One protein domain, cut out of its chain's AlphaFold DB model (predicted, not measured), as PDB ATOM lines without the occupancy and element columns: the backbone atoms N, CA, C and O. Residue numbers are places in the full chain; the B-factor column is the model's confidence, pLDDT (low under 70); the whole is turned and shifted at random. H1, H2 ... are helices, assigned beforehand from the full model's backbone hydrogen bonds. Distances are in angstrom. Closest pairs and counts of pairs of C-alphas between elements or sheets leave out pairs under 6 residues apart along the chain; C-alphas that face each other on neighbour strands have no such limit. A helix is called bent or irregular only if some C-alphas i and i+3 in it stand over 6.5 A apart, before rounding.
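AT A GLANCE: This is residues 2 to 67 and 88 to 180 of the 186 residues of an uncharacterized protein of Gammaproteobacteria bacterium HGW-Gammaproteobacteria-1 (UniProt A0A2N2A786). Three helices, H4, H5 and H7, form an up-and-down bundle, each running against the one before it in the chain. Near the end of the bundle where H4 and H7 begin and H5 ends lie the short H6 and H2, which leads away to H1 at a corner, while residues 88 to 97, mostly in H3, stick out as a separate arm. The printed part has 159 residues with seven named helices, H1 to H7 in order along the chain, and no named strand; its class is all helix. It is loose, with a radius of gyration of the C-alphas of 19.9 A and spans of 59 by 45 by 30 A.

HOW THE PARTS SIT: The longest helix by residues, H7, residues 158 to 176, has a kink of 26 degrees near residue 165 and is irregular, with C-alphas 160 and 163 7.7 A apart. It touches H5, residues 130 to 146, at a shallow tilt of 11 degrees, opposite ways; their closest C-alphas, of Thr 142 and Leu 164, are 5.4 A apart. H7 touches H4, residues 109 to 125, at a shallow tilt of 30 degrees, the same way, closest at the C-alphas of Ser 116 and Gly 168, 5.0 A. H4 and H5 form a helical hairpin at a shallow tilt of 31 degrees, closest at the C-alphas of Ala 123 and Ala 132, 4.8 A. H6, residues 149 to 152, touches residues 49 to 53 alone of H2, residues 42 to 56, closest at the C-alphas of Ser 53 and Thr 150, 5.0 A. H2 and H7 are close but not clearly touching, with the C-alphas of Leu 56 and Leu 158 6.3 A apart. H1, residues 24 to 40, only just touches H2, only at the corner, with 3 pairs of C-alphas within 8 A, the closest those of Pro 38 and Tyr 45, 5.7 A; the two are about perpendicular, at 84 degrees. H1 is irregular, but only just: C-alphas 35 and 38 are 6.9 A apart. H3, residues 89 to 101, touches no helix. Every O i to N i+4 pair is within hydrogen-bond range in H2, H3, H4 and H5, against 11 of 13 in H1 and 12 of 15 in H7; H6 is too short for such a pair.

IN THESE COORDINATES: H7 is 26.2 A long, H4 24.8 A, H5 24.7 A, H1 23.4 A, H2 20.5 A and H3 18.7 A. C-alpha 24, where H1 begins, is at (96.320, 14.436, 139.139), and C-alpha 176, where H7 ends, at (57.291, 44.675, 157.675).

THE WHOLE: The C-alphas farthest apart, of Asp 12 and Ala 180, are 60.5 A apart. Residues 68 to 87 are not printed, and C-alphas 67 and 88 are 21.2 A apart across that cut, which lies in the link from H2 to H3. The link from H3 to H4 is short; the other links printed whole are tight. Residues 2 to 23 hold no named element, and pLDDT is under 70 at residues 2 to 18.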
ATOM      1  N   PRO A   2      68.370  17.883 129.016       63.53
ATOM      2  CA  PRO A   2      68.822  19.283 128.912       63.53
ATOM      3  C   PRO A   2      68.837  20.066 130.241       63.53
ATOM      4  O   PRO A   2      69.263  21.214 130.263       63.53
ATOM      5  N   TYR A   3      68.343  19.468 131.325       66.62
ATOM      6  CA  TYR A   3      68.130  20.101 132.631       66.62
ATOM      7  C   TYR A   3      69.112  19.645 133.723       66.62
ATOM      8  O   TYR A   3      69.099  20.179 134.829       66.62
ATOM      9  N   SER A   4      69.966  18.668 133.414       63.03
ATOM     10  CA  SER A   4      71.046  18.223 134.289       63.03
ATOM     11  C   SER A   4      72.317  18.056 133.471       63.03
ATOM     12  O   SER A   4      72.289  17.435 132.409       63.03
ATOM     13  N   ASN A   5      73.446  18.548 133.984       53.28
ATOM     14  CA  ASN A   5      74.752  18.240 133.400       53.28
ATOM     15  C   ASN A   5      75.165  16.777 133.661       53.28
ATOM     16  O   ASN A   5      76.206  16.340 133.179       53.28
ATOM     17  N   THR A   6      74.363  16.011 134.409       49.06
ATOM     18  CA  THR A   6      74.574  14.589 134.661       49.06
ATOM     19  C   THR A   6      73.638  13.730 133.813       49.06
ATOM     20  O   THR A   6      72.674  13.152 134.302       49.06
ATOM     21  N   SER A   7      73.970  13.532 132.533       49.84
ATOM     22  CA  SER A   7      73.540  12.318 131.810       49.84
ATOM     23  C   SER A   7      74.363  11.089 132.233       49.84
ATOM     24  O   SER A   7      74.571  10.186 131.431       49.84
ATOM     25  N   LEU A   8      74.847  11.069 133.485       52.19
ATOM     26  CA  LEU A   8      75.889  10.171 134.008       52.19
ATOM     27  C   LEU A   8      75.548   8.679 133.911       52.19
ATOM     28  O   LEU A   8      76.440   7.862 134.081       52.19
ATOM     29  N   TYR A   9      74.282   8.338 133.677       52.66
ATOM     30  CA  TYR A   9      73.786   6.962 133.682       52.66
ATOM     31  C   TYR A   9      73.215   6.511 132.333       52.66
ATOM     32  O   TYR A   9      72.630   5.436 132.264       52.66
ATOM     33  N   ILE A  10      73.304   7.341 131.287       53.38
ATOM     34  CA  ILE A  10      72.756   7.002 129.961       53.38
ATOM     35  C   ILE A  10      73.845   6.430 129.052       53.38
ATOM     36  O   ILE A  10      73.580   5.478 128.329       53.38
ATOM     37  N   ASP A  11      75.067   6.951 129.155       53.91
ATOM     38  CA  ASP A  11      76.212   6.495 128.374       53.91
ATOM     39  C   ASP A  11      77.385   6.208 129.326       53.91
ATOM     40  O   ASP A  11      77.676   7.034 130.195       53.91
ATOM     41  N   ASP A  12      78.137   5.120 129.110       55.19
ATOM     42  CA  ASP A  12      79.429   4.823 129.776       55.19
ATOM     43  C   ASP A  12      80.531   5.871 129.470       55.19
ATOM     44  O   ASP A  12      81.721   5.682 129.725       55.19
ATOM     45  N   ALA A  13      80.147   7.021 128.919       53.69
ATOM     46  CA  ALA A  13      81.004   8.124 128.518       53.69
ATOM     47  C   ALA A  13      81.636   8.881 129.701       53.69
ATOM     48  O   ALA A  13      82.438   9.792 129.477       53.69
ATOM     49  N   PHE A  14      81.297   8.552 130.954       59.12
ATOM     50  CA  PHE A  14      81.823   9.255 132.123       59.12
ATOM     51  C   PHE A  14      82.220   8.324 133.274       59.12
ATOM     52  O   PHE A  14      81.418   7.565 133.809       59.12
ATOM     53  N   ARG A  15      83.474   8.448 133.725       64.06
ATOM     54  CA  ARG A  15      84.001   7.743 134.901       64.06
ATOM     55  C   ARG A  15      83.482   8.413 136.172       64.06
ATOM     56  O   ARG A  15      83.699   9.609 136.391       64.06
ATOM     57  N   HIS A  16      82.804   7.656 137.029       66.19
ATOM     58  CA  HIS A  16      82.226   8.211 138.247       66.19
ATOM     59  C   HIS A  16      83.321   8.446 139.295       66.19
ATOM     60  O   HIS A  16      83.791   7.516 139.949       66.19
ATOM     61  N   SER A  17      83.725   9.706 139.468       67.06
ATOM     62  CA  SER A  17      84.850  10.089 140.336       67.06
ATOM     63  C   SER A  17      84.683   9.730 141.814       67.06
ATOM     64  O   SER A  17      85.662   9.774 142.550       67.06
ATOM     65  N   LEU A  18      83.456   9.414 142.245       68.56
ATOM     66  CA  LEU A  18      83.151   8.945 143.599       68.56
ATOM     67  C   LEU A  18      83.600   7.495 143.825       68.56
ATOM     68  O   LEU A  18      84.033   7.163 144.921       68.56
ATOM     69  N   PHE A  19      83.525   6.656 142.791       71.69
ATOM     70  CA  PHE A  19      83.904   5.241 142.861       71.69
ATOM     71  C   PHE A  19      85.302   4.997 142.312       71.69
ATOM     72  O   PHE A  19      86.006   4.100 142.767       71.69
ATOM     73  N   VAL A  20      85.717   5.804 141.335       80.12
ATOM     74  CA  VAL A  20      87.035   5.688 140.728       80.12
ATOM     75  C   VAL A  20      87.688   7.068 140.656       80.12
ATOM     76  O   VAL A  20      87.364   7.851 139.758       80.12
ATOM     77  N   PRO A  21      88.584   7.403 141.602       80.69
ATOM     78  CA  PRO A  21      89.149   8.738 141.688       80.69
ATOM     79  C   PRO A  21      90.020   9.037 140.467       80.69
ATOM     80  O   PRO A  21      90.827   8.214 140.033       80.69
ATOM     81  N   TYR A  22      89.881  10.249 139.933       84.12
ATOM     82  CA  TYR A  22      90.789  10.762 138.911       84.12
ATOM     83  C   TYR A  22      92.191  10.933 139.489       84.12
ATOM     84  O   TYR A  22      92.324  11.450 140.597       84.12
ATOM     85  N   ASN A  23      93.234  10.595 138.736       90.56
ATOM     86  CA  ASN A  23      94.599  10.979 139.095       90.56
ATOM     87  C   ASN A  23      94.844  12.485 138.843       90.56
ATOM     88  O   ASN A  23      94.010  13.191 138.267       90.56
ATOM     89  N   ASP A  24      95.994  13.008 139.279       93.75
ATOM     90  CA  ASP A  24      96.320  14.436 139.139       93.75
ATOM     91  C   ASP A  24      96.334  14.930 137.690       93.75
ATOM     92  O   ASP A  24      95.842  16.026 137.400       93.75
ATOM     93  N   ALA A  25      96.848  14.116 136.766       93.50
ATOM     94  CA  ALA A  25      96.914  14.464 135.353       93.50
ATOM     95  C   ALA A  25      95.511  14.561 134.731       93.50
ATOM     96  O   ALA A  25      95.216  15.507 133.994       93.50
ATOM     97  N   GLU A  26      94.617  13.633 135.074       89.94
ATOM     98  CA  GLU A  26      93.218  13.630 134.645       89.94
ATOM     99  C   GLU A  26      92.457  14.837 135.204       89.94
ATOM    100  O   GLU A  26      91.792  15.543 134.443       89.94
ATOM    101  N   ARG A  27      92.617  15.145 136.501       89.50
ATOM    102  CA  ARG A  27      92.022  16.339 137.129       89.50
ATOM    103  C   ARG A  27      92.499  17.626 136.467       89.50
ATOM    104  O   ARG A  27      91.701  18.530 136.213       89.50
ATOM    105  N   ALA A  28      93.797  17.732 136.186       93.75
ATOM    106  CA  ALA A  28      94.359  18.890 135.499       93.75
ATOM    107  C   ALA A  28      93.813  19.016 134.069       93.75
ATOM    108  O   ALA A  28      93.490  20.122 133.635       93.75
ATOM    109  N   ARG A  29      93.651  17.897 133.349       92.31
ATOM    110  CA  ARG A  29      93.062  17.874 132.004       92.31
ATOM    111  C   ARG A  29      91.599  18.317 132.010       92.31
ATOM    112  O   ARG A  29      91.254  19.201 131.232       92.31
ATOM    113  N   LEU A  30      90.774  17.770 132.903       89.06
ATOM    114  CA  LEU A  30      89.363  18.150 133.051       89.06
ATOM    115  C   LEU A  30      89.208  19.632 133.394       89.06
ATOM    116  O   LEU A  30      88.432  20.339 132.756       89.06
ATOM    117  N   ARG A  31      89.998  20.128 134.350       91.56
ATOM    118  CA  ARG A  31      89.993  21.542 134.741       91.56
ATOM    119  C   ARG A  31      90.359  22.452 133.573       91.56
ATOM    120  O   ARG A  31      89.669  23.436 133.337       91.56
ATOM    121  N   ARG A  32      91.420  22.120 132.824       94.94
ATOM    122  CA  ARG A  32      91.828  22.884 131.634       94.94
ATOM    123  C   ARG A  32      90.740  22.889 130.566       94.94
ATOM    124  O   ARG A  32      90.452  23.953 130.037       94.94
ATOM    125  N   ALA A  33      90.137  21.736 130.278       91.38
ATOM    126  CA  ALA A  33      89.046  21.642 129.314       91.38
ATOM    127  C   ALA A  33      87.859  22.519 129.740       91.38
ATOM    128  O   ALA A  33      87.399  23.346 128.962       91.38
ATOM    129  N   TRP A  34      87.430  22.425 131.003       89.25
ATOM    130  CA  TRP A  34      86.315  23.215 131.528       89.25
ATOM    131  C   TRP A  34      86.574  24.726 131.481       89.25
ATOM    132  O   TRP A  34      85.713  25.480 131.033       89.25
ATOM    133  N   LEU A  35      87.770  25.167 131.886       93.56
ATOM    134  CA  LEU A  35      88.159  26.583 131.871       93.56
ATOM    135  C   LEU A  35      88.274  27.164 130.453       93.56
ATOM    136  O   LEU A  35      88.164  28.376 130.288       93.56
ATOM    137  N   ARG A  36      88.494  26.321 129.440       95.56
ATOM    138  CA  ARG A  36      88.592  26.734 128.034       95.56
ATOM    139  C   ARG A  36      87.240  26.871 127.342       95.56
ATOM    140  O   ARG A  36      87.139  27.672 126.420       95.56
ATOM    141  N   LEU A  37      86.199  26.170 127.802       91.81
ATOM    142  CA  LEU A  37      84.867  26.185 127.176       91.81
ATOM    143  C   LEU A  37      84.301  27.593 126.901       91.81
ATOM    144  O   LEU A  37      83.806  27.797 125.793       91.81
ATOM    145  N   PRO A  38      84.380  28.577 127.824       94.25
ATOM    146  CA  PRO A  38      83.839  29.913 127.566       94.25
ATOM    147  C   PRO A  38      84.584  30.674 126.462       94.25
ATOM    148  O   PRO A  38      84.024  31.603 125.893       94.25
ATOM    149  N   VAL A  39      85.839  30.305 126.183       96.75
ATOM    150  CA  VAL A  39      86.720  30.988 125.223       96.75
ATOM    151  C   VAL A  39      86.751  30.257 123.881       96.75
ATOM    152  O   VAL A  39      86.644  30.892 122.839       96.75
ATOM    153  N   GLU A  40      86.870  28.929 123.895       97.44
ATOM    154  CA  GLU A  40      86.938  28.098 122.685       97.44
ATOM    155  C   GLU A  40      85.546  27.865 122.065       97.44
ATOM    156  O   GLU A  40      85.425  27.726 120.848       97.44
ATOM    157  N   HIS A  41      84.478  27.878 122.876       95.69
ATOM    158  CA  HIS A  41      83.097  27.644 122.432       95.69
ATOM    159  C   HIS A  41      82.090  28.634 123.060       95.69
ATOM    160  O   HIS A  41      81.093  28.206 123.653       95.69
ATOM    161  N   PRO A  42      82.294  29.959 122.926       96.31
ATOM    162  CA  PRO A  42      81.538  30.973 123.667       96.31
ATOM    163  C   PRO A  42      80.029  30.891 123.427       96.31
ATOM    164  O   PRO A  42      79.258  30.867 124.384       96.31
ATOM    165  N   ALA A  43      79.592  30.795 122.166       96.88
ATOM    166  CA  ALA A  43      78.170  30.752 121.829       96.88
ATOM    167  C   ALA A  43      77.473  29.543 122.473       96.88
ATOM    168  O   ALA A  43      76.513  29.709 123.220       96.88
ATOM    169  N   ALA A  44      78.005  28.335 122.259       92.94
ATOM    170  CA  ALA A  44      77.446  27.117 122.841       92.94
ATOM    171  C   ALA A  44      77.444  27.166 124.378       92.94
ATOM    172  O   ALA A  44      76.447  26.813 125.009       92.94
ATOM    173  N   TYR A  45      78.533  27.659 124.978       92.75
ATOM    174  CA  TYR A  45      78.653  27.796 126.426       92.75
ATOM    175  C   TYR A  45      77.596  28.748 126.999       92.75
ATOM    176  O   TYR A  45      76.840  28.361 127.890       92.75
ATOM    177  N   PHE A  46      77.502  29.979 126.492       94.44
ATOM    178  CA  PHE A  46      76.580  30.974 127.039       94.44
ATOM    179  C   PHE A  46      75.115  30.673 126.708       94.44
ATOM    180  O   PHE A  46      74.261  30.910 127.560       94.44
ATOM    181  N   THR A  47      74.804  30.069 125.556       94.94
ATOM    182  CA  THR A  47      73.450  29.562 125.270       94.94
ATOM    183  C   THR A  47      73.049  28.473 126.264       94.94
ATOM    184  O   THR A  47      71.943  28.517 126.806       94.94
ATOM    185  N   HIS A  48      73.949  27.529 126.561       92.12
ATOM    186  CA  HIS A  48      73.704  26.511 127.584       92.12
ATOM    187  C   HIS A  48      73.492  27.137 128.966       92.12
ATOM    188  O   HIS A  48      72.524  26.805 129.646       92.12
ATOM    189  N   ARG A  49      74.342  28.091 129.373       93.44
ATOM    190  CA  ARG A  49      74.224  28.773 130.675       93.44
ATOM    191  C   ARG A  49      72.954  29.603 130.806       93.44
ATOM    192  O   ARG A  49      72.318  29.552 131.858       93.44
ATOM    193  N   ALA A  50      72.550  30.308 129.753       94.56
ATOM    194  CA  ALA A  50      71.297  31.053 129.729       94.56
ATOM    195  C   ALA A  50      70.094  30.113 129.871       94.56
ATOM    196  O   ALA A  50      69.232  30.342 130.718       94.56
ATOM    197  N   ARG A  51      70.072  29.009 129.112       94.38
ATOM    198  CA  ARG A  51      69.010  27.997 129.200       94.38
ATOM    199  C   ARG A  51      68.949  27.355 130.584       94.38
ATOM    200  O   ARG A  51      67.868  27.237 131.152       94.38
ATOM    201  N   LEU A  52      70.095  26.958 131.135       93.75
ATOM    202  CA  LEU A  52      70.157  26.351 132.462       93.75
ATOM    203  C   LEU A  52      69.704  27.334 133.545       93.75
ATOM    204  O   LEU A  52      68.948  26.947 134.426       93.75
ATOM    205  N   SER A  53      70.104  28.606 133.450       95.00
ATOM    206  CA  SER A  53      69.648  29.661 134.362       95.00
ATOM    207  C   SER A  53      68.137  29.874 134.260       95.00
ATOM    208  O   SER A  53      67.464  29.957 135.282       95.00
ATOM    209  N   ALA A  54      67.582  29.904 133.047       95.38
ATOM    210  CA  ALA A  54      66.142  30.032 132.840       95.38
ATOM    211  C   ALA A  54      65.364  28.875 133.486       95.38
ATOM    212  O   ALA A  54      64.352  29.106 134.145       95.38
ATOM    213  N   LEU A  55      65.865  27.643 133.356       94.75
ATOM    214  CA  LEU A  55      65.289  26.473 134.020       94.75
ATOM    215  C   LEU A  55      65.441  26.548 135.546       94.75
ATOM    216  O   LEU A  55      64.460  26.354 136.253       94.75
ATOM    217  N   LEU A  56      66.632  26.891 136.053       95.06
ATOM    218  CA  LEU A  56      66.926  26.995 137.488       95.06
ATOM    219  C   LEU A  56      66.003  27.994 138.197       95.06
ATOM    220  O   LEU A  56      65.522  27.730 139.294       95.06
ATOM    221  N   PHE A  57      65.742  29.142 137.568       95.94
ATOM    222  CA  PHE A  57      64.837  30.157 138.105       95.94
ATOM    223  C   PHE A  57      63.360  29.901 137.759       95.94
ATOM    224  O   PHE A  57      62.510  30.704 138.135       95.94
ATOM    225  N   GLY A  58      63.021  28.793 137.093       94.56
ATOM    226  CA  GLY A  58      61.636  28.401 136.823       94.56
ATOM    227  C   GLY A  58      60.922  29.267 135.779       94.56
ATOM    228  O   GLY A  58      59.723  29.497 135.897       94.56
ATOM    229  N   LEU A  59      61.633  29.771 134.763       94.31
ATOM    230  CA  LEU A  59      61.030  30.531 133.652       94.31
ATOM    231  C   LEU A  59      60.231  29.649 132.675       94.31
ATOM    232  O   LEU A  59      59.507  30.164 131.825       94.31
ATOM    233  N   HIS A  60      60.361  28.327 132.788       89.31
ATOM    234  CA  HIS A  60      59.661  27.342 131.966       89.31
ATOM    235  C   HIS A  60      58.959  26.306 132.867       89.31
ATOM    236  O   HIS A  60      59.490  25.205 133.044       89.31
ATOM    237  N   PRO A  61      57.813  26.656 133.485       82.50
ATOM    238  CA  PRO A  61      57.058  25.728 134.331       82.50
ATOM    239  C   PRO A  61      56.621  24.488 133.533       82.50
ATOM    240  O   PRO A  61      56.410  24.572 132.322       82.50
ATOM    241  N   GLY A  62      56.553  23.327 134.189       83.25
ATOM    242  CA  GLY A  62      56.203  22.044 133.568       83.25
ATOM    243  C   GLY A  62      57.261  21.412 132.644       83.25
ATOM    244  O   GLY A  62      57.064  20.300 132.165       83.25
ATOM    245  N   VAL A  63      58.394  22.077 132.366       88.12
ATOM    246  CA  VAL A  63      59.474  21.497 131.533       88.12
ATOM    247  C   VAL A  63      60.401  20.580 132.338       88.12
ATOM    248  O   VAL A  63      60.999  19.650 131.787       88.12
ATOM    249  N   LEU A  64      60.568  20.857 133.630       86.62
ATOM    250  CA  LEU A  64      61.392  20.052 134.526       86.62
ATOM    251  C   LEU A  64      60.567  18.907 135.121       86.62
ATOM    252  O   LEU A  64      59.400  19.113 135.430       86.62
ATOM    253  N   PRO A  65      61.163  17.723 135.350       89.38
ATOM    254  CA  PRO A  65      60.522  16.704 136.169       89.38
ATOM    255  C   PRO A  65      60.232  17.236 137.577       89.38
ATOM    256  O   PRO A  65      61.128  17.822 138.186       89.38
ATOM    257  N   ASP A  66      59.056  16.932 138.127       89.44
ATOM    258  CA  ASP A  66      58.597  17.367 139.457       89.44
ATOM    259  C   ASP A  66      59.667  17.222 140.544       89.44
ATOM    260  O   ASP A  66      59.949  18.157 141.286       89.44
ATOM    261  N   ARG A  67      60.370  16.082 140.561       87.44
ATOM    262  CA  ARG A  67      61.462  15.776 141.505       87.44
ATOM    263  C   ARG A  67      62.623  16.782 141.522       87.44
ATOM    264  O   ARG A  67      63.403  16.777 142.470       87.44
ATOM    265  N   SER A  88      50.907   9.687 157.684       94.75
ATOM    266  CA  SER A  88      49.855  10.413 158.401       94.75
ATOM    267  C   SER A  88      48.900  11.131 157.438       94.75
ATOM    268  O   SER A  88      49.280  11.569 156.349       94.75
ATOM    269  N   LYS A  89      47.635  11.303 157.855       96.38
ATOM    270  CA  LYS A  89      46.642  12.071 157.080       96.38
ATOM    271  C   LYS A  89      47.142  13.486 156.780       96.38
ATOM    272  O   LYS A  89      46.975  13.954 155.660       96.38
ATOM    273  N   LEU A  90      47.782  14.124 157.761       95.50
ATOM    274  CA  LEU A  90      48.339  15.465 157.615       95.50
ATOM    275  C   LEU A  90      49.435  15.506 156.547       95.50
ATOM    276  O   LEU A  90      49.387  16.378 155.685       95.50
ATOM    277  N   ASN A  91      50.372  14.550 156.553       92.81
ATOM    278  CA  ASN A  91      51.416  14.491 155.531       92.81
ATOM    279  C   ASN A  91      50.818  14.381 154.122       92.81
ATOM    280  O   ASN A  91      51.197  15.157 153.254       92.81
ATOM    281  N   ARG A  92      49.829  13.502 153.915       92.12
ATOM    282  CA  ARG A  92      49.167  13.361 152.608       92.12
ATOM    283  C   ARG A  92      48.473  14.642 152.152       92.12
ATOM    284  O   ARG A  92      48.587  15.010 150.989       92.12
ATOM    285  N   VAL A  93      47.767  15.322 153.057       95.31
ATOM    286  CA  VAL A  93      47.100  16.597 152.746       95.31
ATOM    287  C   VAL A  93      48.125  17.654 152.336       95.31
ATOM    288  O   VAL A  93      47.951  18.300 151.306       95.31
ATOM    289  N   VAL A  94      49.213  17.792 153.100       93.69
ATOM    290  CA  VAL A  94      50.285  18.746 152.793       93.69
ATOM    291  C   VAL A  94      50.965  18.396 151.470       93.69
ATOM    292  O   VAL A  94      51.071  19.262 150.610       93.69
ATOM    293  N   GLN A  95      51.371  17.141 151.268       92.50
ATOM    294  CA  GLN A  95      52.061  16.714 150.050       92.50
ATOM    295  C   GLN A  95      51.197  16.926 148.804       92.50
ATOM    296  O   GLN A  95      51.683  17.463 147.816       92.50
ATOM    297  N   ASN A  96      49.909  16.573 148.856       92.81
ATOM    298  CA  ASN A  96      48.989  16.803 147.742       92.81
ATOM    299  C   ASN A  96      48.823  18.296 147.444       92.81
ATOM    300  O   ASN A  96      48.806  18.685 146.279       92.81
ATOM    301  N   GLY A  97      48.736  19.130 148.485       94.62
ATOM    302  CA  GLY A  97      48.687  20.581 148.334       94.62
ATOM    303  C   GLY A  97      49.951  21.141 147.680       94.62
ATOM    304  O   GLY A  97      49.854  21.934 146.753       94.62
ATOM    305  N   LEU A  98      51.134  20.698 148.112       93.62
ATOM    306  CA  LEU A  98      52.404  21.132 147.526       93.62
ATOM    307  C   LEU A  98      52.560  20.653 146.076       93.62
ATOM    308  O   LEU A  98      52.947  21.446 145.222       93.62
ATOM    309  N   ASN A  99      52.199  19.402 145.781       91.62
ATOM    310  CA  ASN A  99      52.221  18.859 144.421       91.62
ATOM    311  C   ASN A  99      51.279  19.643 143.494       91.62
ATOM    312  O   ASN A  99      51.653  19.960 142.373       91.62
ATOM    313  N   ALA A 100      50.088  20.027 143.964       92.56
ATOM    314  CA  ALA A 100      49.154  20.842 143.181       92.56
ATOM    315  C   ALA A 100      49.683  22.257 142.876       92.56
ATOM    316  O   ALA A 100      49.187  22.923 141.970       92.56
ATOM    317  N   LEU A 101      50.676  22.725 143.635       93.25
ATOM    318  CA  LEU A 101      51.283  24.041 143.477       93.25
ATOM    319  C   LEU A 101      52.607  24.004 142.701       93.25
ATOM    320  O   LEU A 101      53.150  25.073 142.424       93.25
ATOM    321  N   ILE A 102      53.129  22.827 142.346       92.00
ATOM    322  CA  ILE A 102      54.501  22.662 141.840       92.00
ATOM    323  C   ILE A 102      54.773  23.426 140.536       92.00
ATOM    324  O   ILE A 102      55.848  23.995 140.370       92.00
ATOM    325  N   ASP A 103      53.774  23.522 139.659       91.25
ATOM    326  CA  ASP A 103      53.863  24.250 138.388       91.25
ATOM    327  C   ASP A 103      53.486  25.733 138.507       91.25
ATOM    328  O   ASP A 103      53.451  26.470 137.518       91.25
ATOM    329  N   THR A 104      53.187  26.203 139.719       93.38
ATOM    330  CA  THR A 104      52.835  27.602 139.959       93.38
ATOM    331  C   THR A 104      54.083  28.454 140.208       93.38
ATOM    332  O   THR A 104      55.125  27.943 140.627       93.38
ATOM    333  N   PRO A 105      53.986  29.790 140.058       94.69
ATOM    334  CA  PRO A 105      55.077  30.699 140.404       94.69
ATOM    335  C   PRO A 105      55.601  30.567 141.841       94.69
ATOM    336  O   PRO A 105      56.721  30.992 142.106       94.69
ATOM    337  N   LEU A 106      54.833  29.970 142.762       94.25
ATOM    338  CA  LEU A 106      55.278  29.722 144.136       94.25
ATOM    339  C   LEU A 106      56.510  28.810 144.198       94.25
ATOM    340  O   LEU A 106      57.317  28.938 145.107       94.25
ATOM    341  N   PHE A 107      56.682  27.919 143.226       94.19
ATOM    342  CA  PHE A 107      57.859  27.058 143.116       94.19
ATOM    343  C   PHE A 107      58.860  27.554 142.064       94.19
ATOM    344  O   PHE A 107      59.828  26.867 141.738       94.19
ATOM    345  N   ALA A 108      58.678  28.776 141.555       95.00
ATOM    346  CA  ALA A 108      59.574  29.377 140.583       95.00
ATOM    347  C   ALA A 108      60.556  30.346 141.258       95.00
ATOM    348  O   ALA A 108      60.172  31.339 141.880       95.00
ATOM    349  N   GLY A 109      61.857  30.090 141.103       96.06
ATOM    350  CA  GLY A 109      62.914  30.904 141.709       96.06
ATOM    351  C   GLY A 109      62.873  32.390 141.322       96.06
ATOM    352  O   GLY A 109      63.253  33.243 142.127       96.06
ATOM    353  N   TRP A 110      62.385  32.726 140.122       96.88
ATOM    354  CA  TRP A 110      62.279  34.111 139.653       96.88
ATOM    355  C   TRP A 110      61.374  34.963 140.547       96.88
ATOM    356  O   TRP A 110      61.667  36.143 140.746       96.88
ATOM    357  N   LEU A 111      60.321  34.382 141.138       97.38
ATOM    358  CA  LEU A 111      59.408  35.101 142.025       97.38
ATOM    359  C   LEU A 111      60.160  35.632 143.252       97.38
ATOM    360  O   LEU A 111      60.049  36.806 143.606       97.38
ATOM    361  N   TYR A 112      60.984  34.780 143.859       97.75
ATOM    362  CA  TYR A 112      61.788  35.119 145.032       97.75
ATOM    363  C   TYR A 112      62.947  36.058 144.702       97.75
ATOM    364  O   TYR A 112      63.320  36.886 145.535       97.75
ATOM    365  N   LEU A 113      63.486  35.983 143.481       97.94
ATOM    366  CA  LEU A 113      64.455  36.959 142.986       97.94
ATOM    367  C   LEU A 113      63.827  38.357 142.900       97.94
ATOM    368  O   LEU A 113      64.380  39.307 143.454       97.94
ATOM    369  N   LEU A 114      62.656  38.481 142.266       97.94
ATOM    370  CA  LEU A 114      61.944  39.758 142.162       97.94
ATOM    371  C   LEU A 114      61.534  40.293 143.533       97.94
ATOM    372  O   LEU A 114      61.730  41.478 143.803       97.94
ATOM    373  N   LEU A 115      61.026  39.425 144.415       98.06
ATOM    374  CA  LEU A 115      60.715  39.782 145.796       98.06
ATOM    375  C   LEU A 115      61.956  40.337 146.510       98.06
ATOM    376  O   LEU A 115      61.890  41.412 147.099       98.06
ATOM    377  N   SER A 116      63.095  39.651 146.414       98.31
ATOM    378  CA  SER A 116      64.348  40.071 147.057       98.31
ATOM    379  C   SER A 116      64.836  41.425 146.538       98.31
ATOM    380  O   SER A 116      65.226  42.286 147.328       98.31
ATOM    381  N   VAL A 117      64.760  41.659 145.225       98.19
ATOM    382  CA  VAL A 117      65.107  42.954 144.617       98.19
ATOM    383  C   VAL A 117      64.148  44.052 145.087       98.19
ATOM    384  O   VAL A 117      64.598  45.116 145.512       98.19
ATOM    385  N   ALA A 118      62.838  43.801 145.083       98.38
ATOM    386  CA  ALA A 118      61.838  44.760 145.550       98.38
ATOM    387  C   ALA A 118      62.034  45.126 147.032       98.38
ATOM    388  O   ALA A 118      61.996  46.304 147.397       98.38
ATOM    389  N   LEU A 119      62.308  44.133 147.884       98.44
ATOM    390  CA  LEU A 119      62.619  44.339 149.297       98.44
ATOM    391  C   LEU A 119      63.919  45.119 149.489       98.44
ATOM    392  O   LEU A 119      63.976  45.972 150.371       98.44
ATOM    393  N   ALA A 120      64.936  44.894 148.652       98.31
ATOM    394  CA  ALA A 120      66.189  45.641 148.720       98.31
ATOM    395  C   ALA A 120      65.955  47.124 148.409       98.31
ATOM    396  O   ALA A 120      66.423  47.992 149.147       98.31
ATOM    397  N   VAL A 121      65.151  47.434 147.385       98.31
ATOM    398  CA  VAL A 121      64.748  48.817 147.080       98.31
ATOM    399  C   VAL A 121      63.959  49.431 148.241       98.31
ATOM    400  O   VAL A 121      64.231  50.565 148.645       98.31
ATOM    401  N   ALA A 122      63.002  48.697 148.816       98.12
ATOM    402  CA  ALA A 122      62.206  49.173 149.946       98.12
ATOM    403  C   ALA A 122      63.063  49.432 151.201       98.12
ATOM    404  O   ALA A 122      62.942  50.487 151.827       98.12
ATOM    405  N   ALA A 123      63.973  48.517 151.540       97.94
ATOM    406  CA  ALA A 123      64.900  48.656 152.658       97.94
ATOM    407  C   ALA A 123      65.899  49.803 152.430       97.94
ATOM    408  O   ALA A 123      66.168  50.578 153.345       97.94
ATOM    409  N   TRP A 124      66.375  50.002 151.197       98.38
ATOM    410  CA  TRP A 124      67.257  51.119 150.844       98.38
ATOM    411  C   TRP A 124      66.615  52.491 151.081       98.38
ATOM    412  O   TRP A 124      67.270  53.424 151.558       98.38
ATOM    413  N   ARG A 125      65.311  52.614 150.803       97.88
ATOM    414  CA  ARG A 125      64.532  53.827 151.108       97.88
ATOM    415  C   ARG A 125      64.406  54.078 152.613       97.88
ATOM    416  O   ARG A 125      64.265  55.224 153.020       97.88
ATOM    417  N   ARG A 126      64.508  53.031 153.438       96.38
ATOM    418  CA  ARG A 126      64.437  53.078 154.910       96.38
ATOM    419  C   ARG A 126      65.807  52.935 155.589       96.38
ATOM    420  O   ARG A 126      65.857  52.724 156.796       96.38
ATOM    421  N   ARG A 127      66.922  53.066 154.853       96.06
ATOM    422  CA  ARG A 127      68.291  52.728 155.315       96.06
ATOM    423  C   ARG A 127      68.797  53.488 156.545       96.06
ATOM    424  O   ARG A 127      69.805  53.100 157.126       96.06
ATOM    425  N   THR A 128      68.134  54.569 156.945       96.56
ATOM    426  CA  THR A 128      68.425  55.258 158.211       96.56
ATOM    427  C   THR A 128      68.063  54.392 159.424       96.56
ATOM    428  O   THR A 128      68.708  54.480 160.467       96.56
ATOM    429  N   GLN A 129      67.098  53.483 159.278       94.62
ATOM    430  CA  GLN A 129      66.693  52.536 160.312       94.62
ATOM    431  C   GLN A 129      67.714  51.382 160.419       94.62
ATOM    432  O   GLN A 129      68.083  50.796 159.396       94.62
ATOM    433  N   PRO A 130      68.173  51.001 161.629       93.12
ATOM    434  CA  PRO A 130      69.064  49.849 161.823       93.12
ATOM    435  C   PRO A 130      68.506  48.543 161.237       93.12
ATOM    436  O   PRO A 130      69.226  47.820 160.552       93.12
ATOM    437  N   GLN A 131      67.205  48.297 161.418       94.19
ATOM    438  CA  GLN A 131      66.507  47.123 160.887       94.19
ATOM    439  C   GLN A 131      66.628  47.020 159.359       94.19
ATOM    440  O   GLN A 131      66.945  45.963 158.821       94.19
ATOM    441  N   ALA A 132      66.429  48.133 158.650       96.62
ATOM    442  CA  ALA A 132      66.525  48.162 157.196       96.62
ATOM    443  C   ALA A 132      67.957  47.887 156.707       96.62
ATOM    444  O   ALA A 132      68.142  47.231 155.685       96.62
ATOM    445  N   ARG A 133      68.979  48.332 157.452       97.12
ATOM    446  CA  ARG A 133      70.384  48.010 157.151       97.12
ATOM    447  C   ARG A 133      70.667  46.520 157.308       97.12
ATOM    448  O   ARG A 133      71.315  45.944 156.442       97.12
ATOM    449  N   LEU A 134      70.137  45.891 158.356       96.81
ATOM    450  CA  LEU A 134      70.256  44.444 158.542       96.81
ATOM    451  C   LEU A 134      69.572  43.671 157.403       96.81
ATOM    452  O   LEU A 134      70.159  42.741 156.854       96.81
ATOM    453  N   VAL A 135      68.376  44.105 156.991       98.06
ATOM    454  CA  VAL A 135      67.663  43.541 155.832       98.06
ATOM    455  C   VAL A 135      68.485  43.670 154.546       98.06
ATOM    456  O   VAL A 135      68.561  42.716 153.780       98.06
ATOM    457  N   LEU A 136      69.145  44.808 154.313       98.50
ATOM    458  CA  LEU A 136      70.023  44.986 153.150       98.50
ATOM    459  C   LEU A 136      71.219  44.027 153.164       98.50
ATOM    460  O   LEU A 136      71.555  43.485 152.117       98.50
ATOM    461  N   VAL A 137      71.840  43.789 154.325       98.19
ATOM    462  CA  VAL A 137      72.947  42.822 154.457       98.19
ATOM    463  C   VAL A 137      72.464  41.400 154.169       98.19
ATOM    464  O   VAL A 137      73.118  40.672 153.420       98.19
ATOM    465  N   LEU A 138      71.304  41.019 154.713       98.38
ATOM    466  CA  LEU A 138      70.693  39.719 154.444       98.38
ATOM    467  C   LEU A 138      70.409  39.549 152.947       98.38
ATOM    468  O   LEU A 138      70.876  38.583 152.352       98.38
ATOM    469  N   LEU A 139      69.730  40.514 152.323       98.56
ATOM    470  CA  LEU A 139      69.404  40.472 150.895       98.56
ATOM    471  C   LEU A 139      70.652  40.489 150.006       98.56
ATOM    472  O   LEU A 139      70.680  39.801 148.989       98.56
ATOM    473  N   ALA A 140      71.700  41.224 150.385       98.31
ATOM    474  CA  ALA A 140      72.977  41.185 149.680       98.31
ATOM    475  C   ALA A 140      73.595  39.782 149.734       98.31
ATOM    476  O   ALA A 140      73.990  39.263 148.696       98.31
ATOM    477  N   SER A 141      73.614  39.138 150.907       98.19
ATOM    478  CA  SER A 141      74.057  37.743 151.054       98.19
ATOM    479  C   SER A 141      73.219  36.791 150.196       98.19
ATOM    480  O   SER A 141      73.762  35.974 149.454       98.19
ATOM    481  N   THR A 142      71.896  36.938 150.239       97.88
ATOM    482  CA  THR A 142      70.949  36.165 149.433       97.88
ATOM    483  C   THR A 142      71.252  36.265 147.936       97.88
ATOM    484  O   THR A 142      71.432  35.247 147.271       97.88
ATOM    485  N   LEU A 143      71.379  37.483 147.407       97.56
ATOM    486  CA  LEU A 143      71.631  37.719 145.985       97.56
ATOM    487  C   LEU A 143      73.047  37.297 145.565       97.56
ATOM    488  O   LEU A 143      73.207  36.682 144.512       97.56
ATOM    489  N   LEU A 144      74.066  37.576 146.386       97.00
ATOM    490  CA  LEU A 144      75.457  37.198 146.108       97.00
ATOM    491  C   LEU A 144      75.677  35.685 146.139       97.00
ATOM    492  O   LEU A 144      76.544  35.191 145.425       97.00
ATOM    493  N   TYR A 145      74.897  34.944 146.923       96.06
ATOM    494  CA  TYR A 145      74.923  33.485 146.904       96.06
ATOM    495  C   TYR A 145      74.251  32.915 145.649       96.06
ATOM    496  O   TYR A 145      74.744  31.955 145.058       96.06
ATOM    497  N   SER A 146      73.127  33.499 145.218       95.94
ATOM    498  CA  SER A 146      72.363  32.990 144.073       95.94
ATOM    499  C   SER A 146      72.949  33.377 142.718       95.94
ATOM    500  O   SER A 146      72.844  32.600 141.770       95.94
ATOM    501  N   LEU A 147      73.578  34.548 142.598       94.62
ATOM    502  CA  LEU A 147      74.096  35.055 141.324       94.62
ATOM    503  C   LEU A 147      75.124  34.108 140.668       94.62
ATOM    504  O   LEU A 147      74.946  33.798 139.486       94.62
ATOM    505  N   PRO A 148      76.142  33.575 141.376       95.69
ATOM    506  CA  PRO A 148      77.108  32.652 140.785       95.69
ATOM    507  C   PRO A 148      76.472  31.387 140.207       95.69
ATOM    508  O   PRO A 148      77.007  30.830 139.250       95.69
ATOM    509  N   LEU A 149      75.322  30.944 140.733       94.62
ATOM    510  CA  LEU A 149      74.638  29.738 140.260       94.62
ATOM    511  C   LEU A 149      74.227  29.842 138.785       94.62
ATOM    512  O   LEU A 149      74.242  28.830 138.091       94.62
ATOM    513  N   THR A 150      73.983  31.049 138.263       92.00
ATOM    514  CA  THR A 150      73.739  31.265 136.821       92.00
ATOM    515  C   THR A 150      74.907  30.805 135.936       92.00
ATOM    516  O   THR A 150      74.723  30.412 134.782       92.00
ATOM    517  N   LEU A 151      76.124  30.797 136.487       90.12
ATOM    518  CA  LEU A 151      77.349  30.434 135.781       90.12
ATOM    519  C   LEU A 151      77.869  29.051 136.168       90.12
ATOM    520  O   LEU A 151      78.401  28.347 135.313       90.12
ATOM    521  N   ILE A 152      77.737  28.649 137.435       89.75
ATOM    522  CA  ILE A 152      78.397  27.438 137.950       89.75
ATOM    523  C   ILE A 152      77.443  26.288 138.277       89.75
ATOM    524  O   ILE A 152      77.928  25.183 138.510       89.75
ATOM    525  N   ALA A 153      76.119  26.495 138.277       90.94
ATOM    526  CA  ALA A 153      75.185  25.423 138.617       90.94
ATOM    527  C   ALA A 153      75.361  24.204 137.696       90.94
ATOM    528  O   ALA A 153      75.574  24.321 136.482       90.94
ATOM    529  N   GLY A 154      75.298  23.021 138.310       86.19
ATOM    530  CA  GLY A 154      75.389  21.731 137.628       86.19
ATOM    531  C   GLY A 154      74.042  21.195 137.129       86.19
ATOM    532  O   GLY A 154      74.013  20.319 136.271       86.19
ATOM    533  N   SER A 155      72.937  21.708 137.668       89.50
ATOM    534  CA  SER A 155      71.570  21.232 137.438       89.50
ATOM    535  C   SER A 155      70.580  22.372 137.706       89.50
ATOM    536  O   SER A 155      70.938  23.360 138.353       89.50
ATOM    537  N   ALA A 156      69.353  22.247 137.206       93.25
ATOM    538  CA  ALA A 156      68.284  23.237 137.351       93.25
ATOM    539  C   ALA A 156      67.378  22.989 138.576       93.25
ATOM    540  O   ALA A 156      66.193  23.302 138.549       93.25
ATOM    541  N   GLU A 157      67.909  22.392 139.642       92.56
ATOM    542  CA  GLU A 157      67.100  22.013 140.802       92.56
ATOM    543  C   GLU A 157      66.803  23.206 141.714       92.56
ATOM    544  O   GLU A 157      67.718  23.917 142.142       92.56
ATOM    545  N   LEU A 158      65.530  23.369 142.099       93.25
ATOM    546  CA  LEU A 158      65.076  24.470 142.957       93.25
ATOM    547  C   LEU A 158      65.827  24.501 144.296       93.25
ATOM    548  O   LEU A 158      66.059  25.571 144.858       93.25
ATOM    549  N   ARG A 159      66.280  23.338 144.787       93.44
ATOM    550  CA  ARG A 159      67.033  23.227 146.046       93.44
ATOM    551  C   ARG A 159      68.309  24.075 146.068       93.44
ATOM    552  O   ARG A 159      68.740  24.477 147.143       93.44
ATOM    553  N   TYR A 160      68.908  24.378 144.914       95.31
ATOM    554  CA  TYR A 160      70.073  25.268 144.854       95.31
ATOM    555  C   TYR A 160      69.720  26.724 145.176       95.31
ATOM    556  O   TYR A 160      70.573  27.477 145.638       95.31
ATOM    557  N   LEU A 161      68.458  27.118 144.992       96.81
ATOM    558  CA  LEU A 161      67.948  28.447 145.319       96.81
ATOM    559  C   LEU A 161      67.370  28.531 146.736       96.81
ATOM    560  O   LEU A 161      66.777  29.544 147.085       96.81
ATOM    561  N   ILE A 162      67.545  27.521 147.592       95.50
ATOM    562  CA  ILE A 162      66.886  27.504 148.906       95.50
ATOM    563  C   ILE A 162      67.237  28.719 149.779       95.50
ATOM    564  O   ILE A 162      66.379  29.234 150.495       95.50
ATOM    565  N   TRP A 163      68.464  29.237 149.659       97.44
ATOM    566  CA  TRP A 163      68.866  30.464 150.346       97.44
ATOM    567  C   TRP A 163      68.175  31.717 149.790       97.44
ATOM    568  O   TRP A 163      67.845  32.613 150.563       97.44
ATOM    569  N   LEU A 164      67.881  31.758 148.483       98.00
ATOM    570  CA  LEU A 164      67.067  32.812 147.861       98.00
ATOM    571  C   LEU A 164      65.670  32.866 148.475       98.00
ATOM    572  O   LEU A 164      65.201  33.932 148.871       98.00
ATOM    573  N   LEU A 165      65.033  31.698 148.576       97.31
ATOM    574  CA  LEU A 165      63.689  31.550 149.121       97.31
ATOM    575  C   LEU A 165      63.662  31.957 150.598       97.31
ATOM    576  O   LEU A 165      62.887  32.826 150.989       97.31
ATOM    577  N   GLN A 166      64.531  31.363 151.420       97.12
ATOM    578  CA  GLN A 166      64.548  31.623 152.861       97.12
ATOM    579  C   GLN A 166      64.965  33.060 153.181       97.12
ATOM    580  O   GLN A 166      64.255  33.753 153.905       97.12
ATOM    581  N   GLY A 167      66.074  33.532 152.605       97.69
ATOM    582  CA  GLY A 167      66.590  34.876 152.848       97.69
ATOM    583  C   GLY A 167      65.613  35.968 152.410       97.69
ATOM    584  O   GLY A 167      65.380  36.912 153.165       97.69
ATOM    585  N   GLY A 168      64.967  35.807 151.250       97.38
ATOM    586  CA  GLY A 168      63.931  36.728 150.775       97.38
ATOM    587  C   GLY A 168      62.702  36.772 151.692       97.38
ATOM    588  O   GLY A 168      62.223  37.853 152.035       97.38
ATOM    589  N   MET A 169      62.221  35.613 152.155       97.06
ATOM    590  CA  MET A 169      61.077  35.540 153.076       97.06
ATOM    591  C   MET A 169      61.411  36.109 154.461       97.06
ATOM    592  O   MET A 169      60.626  36.877 155.018       97.06
ATOM    593  N   MET A 170      62.592  35.800 155.002       97.31
ATOM    594  CA  MET A 170      63.080  36.376 156.259       97.31
ATOM    595  C   MET A 170      63.197  37.900 156.159       97.31
ATOM    596  O   MET A 170      62.728  38.612 157.047       97.31
ATOM    597  N   ALA A 171      63.747  38.414 155.055       97.56
ATOM    598  CA  ALA A 171      63.833  39.846 154.791       97.56
ATOM    599  C   ALA A 171      62.450  40.517 154.758       97.56
ATOM    600  O   ALA A 171      62.292  41.605 155.316       97.56
ATOM    601  N   ALA A 172      61.442  39.871 154.158       97.00
ATOM    602  CA  ALA A 172      60.072  40.380 154.138       97.00
ATOM    603  C   ALA A 172      59.504  40.527 155.557       97.00
ATOM    604  O   ALA A 172      59.020  41.601 155.919       97.00
ATOM    605  N   VAL A 173      59.620  39.478 156.379       96.00
ATOM    606  CA  VAL A 173      59.152  39.495 157.773       96.00
ATOM    607  C   VAL A 173      59.889  40.567 158.571       96.00
ATOM    608  O   VAL A 173      59.257  41.383 159.226       96.00
ATOM    609  N   MET A 174      61.215  40.638 158.470       94.88
ATOM    610  CA  MET A 174      62.011  41.618 159.214       94.88
ATOM    611  C   MET A 174      61.693  43.068 158.830       94.88
ATOM    612  O   MET A 174      61.768  43.953 159.685       94.88
ATOM    613  N   LEU A 175      61.364  43.333 157.564       95.38
ATOM    614  CA  LEU A 175      61.104  44.689 157.079       95.38
ATOM    615  C   LEU A 175      59.698  45.198 157.431       95.38
ATOM    616  O   LEU A 175      59.526  46.406 157.621       95.38
ATOM    617  N   TYR A 176      58.702  44.308 157.481       94.06
ATOM    618  CA  TYR A 176      57.291  44.675 157.675       94.06
ATOM    619  C   TYR A 176      56.702  44.245 159.021       94.06
ATOM    620  O   TYR A 176      55.697  44.812 159.436       94.06
ATOM    621  N   TRP A 177      57.339  43.304 159.712       91.62
ATOM    622  CA  TRP A 177      56.947  42.813 161.031       91.62
ATOM    623  C   TRP A 177      58.099  42.960 162.039       91.62
ATOM    624  O   TRP A 177      58.596  41.970 162.583       91.62
ATOM    625  N   PRO A 178      58.597  44.193 162.262       78.88
ATOM    626  CA  PRO A 178      59.689  44.406 163.196       78.88
ATOM    627  C   PRO A 178      59.268  43.974 164.610       78.88
ATOM    628  O   PRO A 178      58.114  44.187 164.997       78.88
ATOM    629  N   PRO A 179      60.184  43.380 165.394       75.56
ATOM    630  CA  PRO A 179      59.903  43.071 166.788       75.56
ATOM    631  C   PRO A 179      59.531  44.353 167.537       75.56
ATOM    632  O   PRO A 179      60.034  45.438 167.224       75.56
ATOM    633  N   ALA A 180      58.645  44.221 168.527       76.81
ATOM    634  CA  ALA A 180      58.292  45.331 169.398       76.81
ATOM    635  C   ALA A 180      59.569  45.938 170.013       76.81
ATOM    636  O   ALA A 180      60.516  45.192 170.294       76.81
TER     637      ALA A 180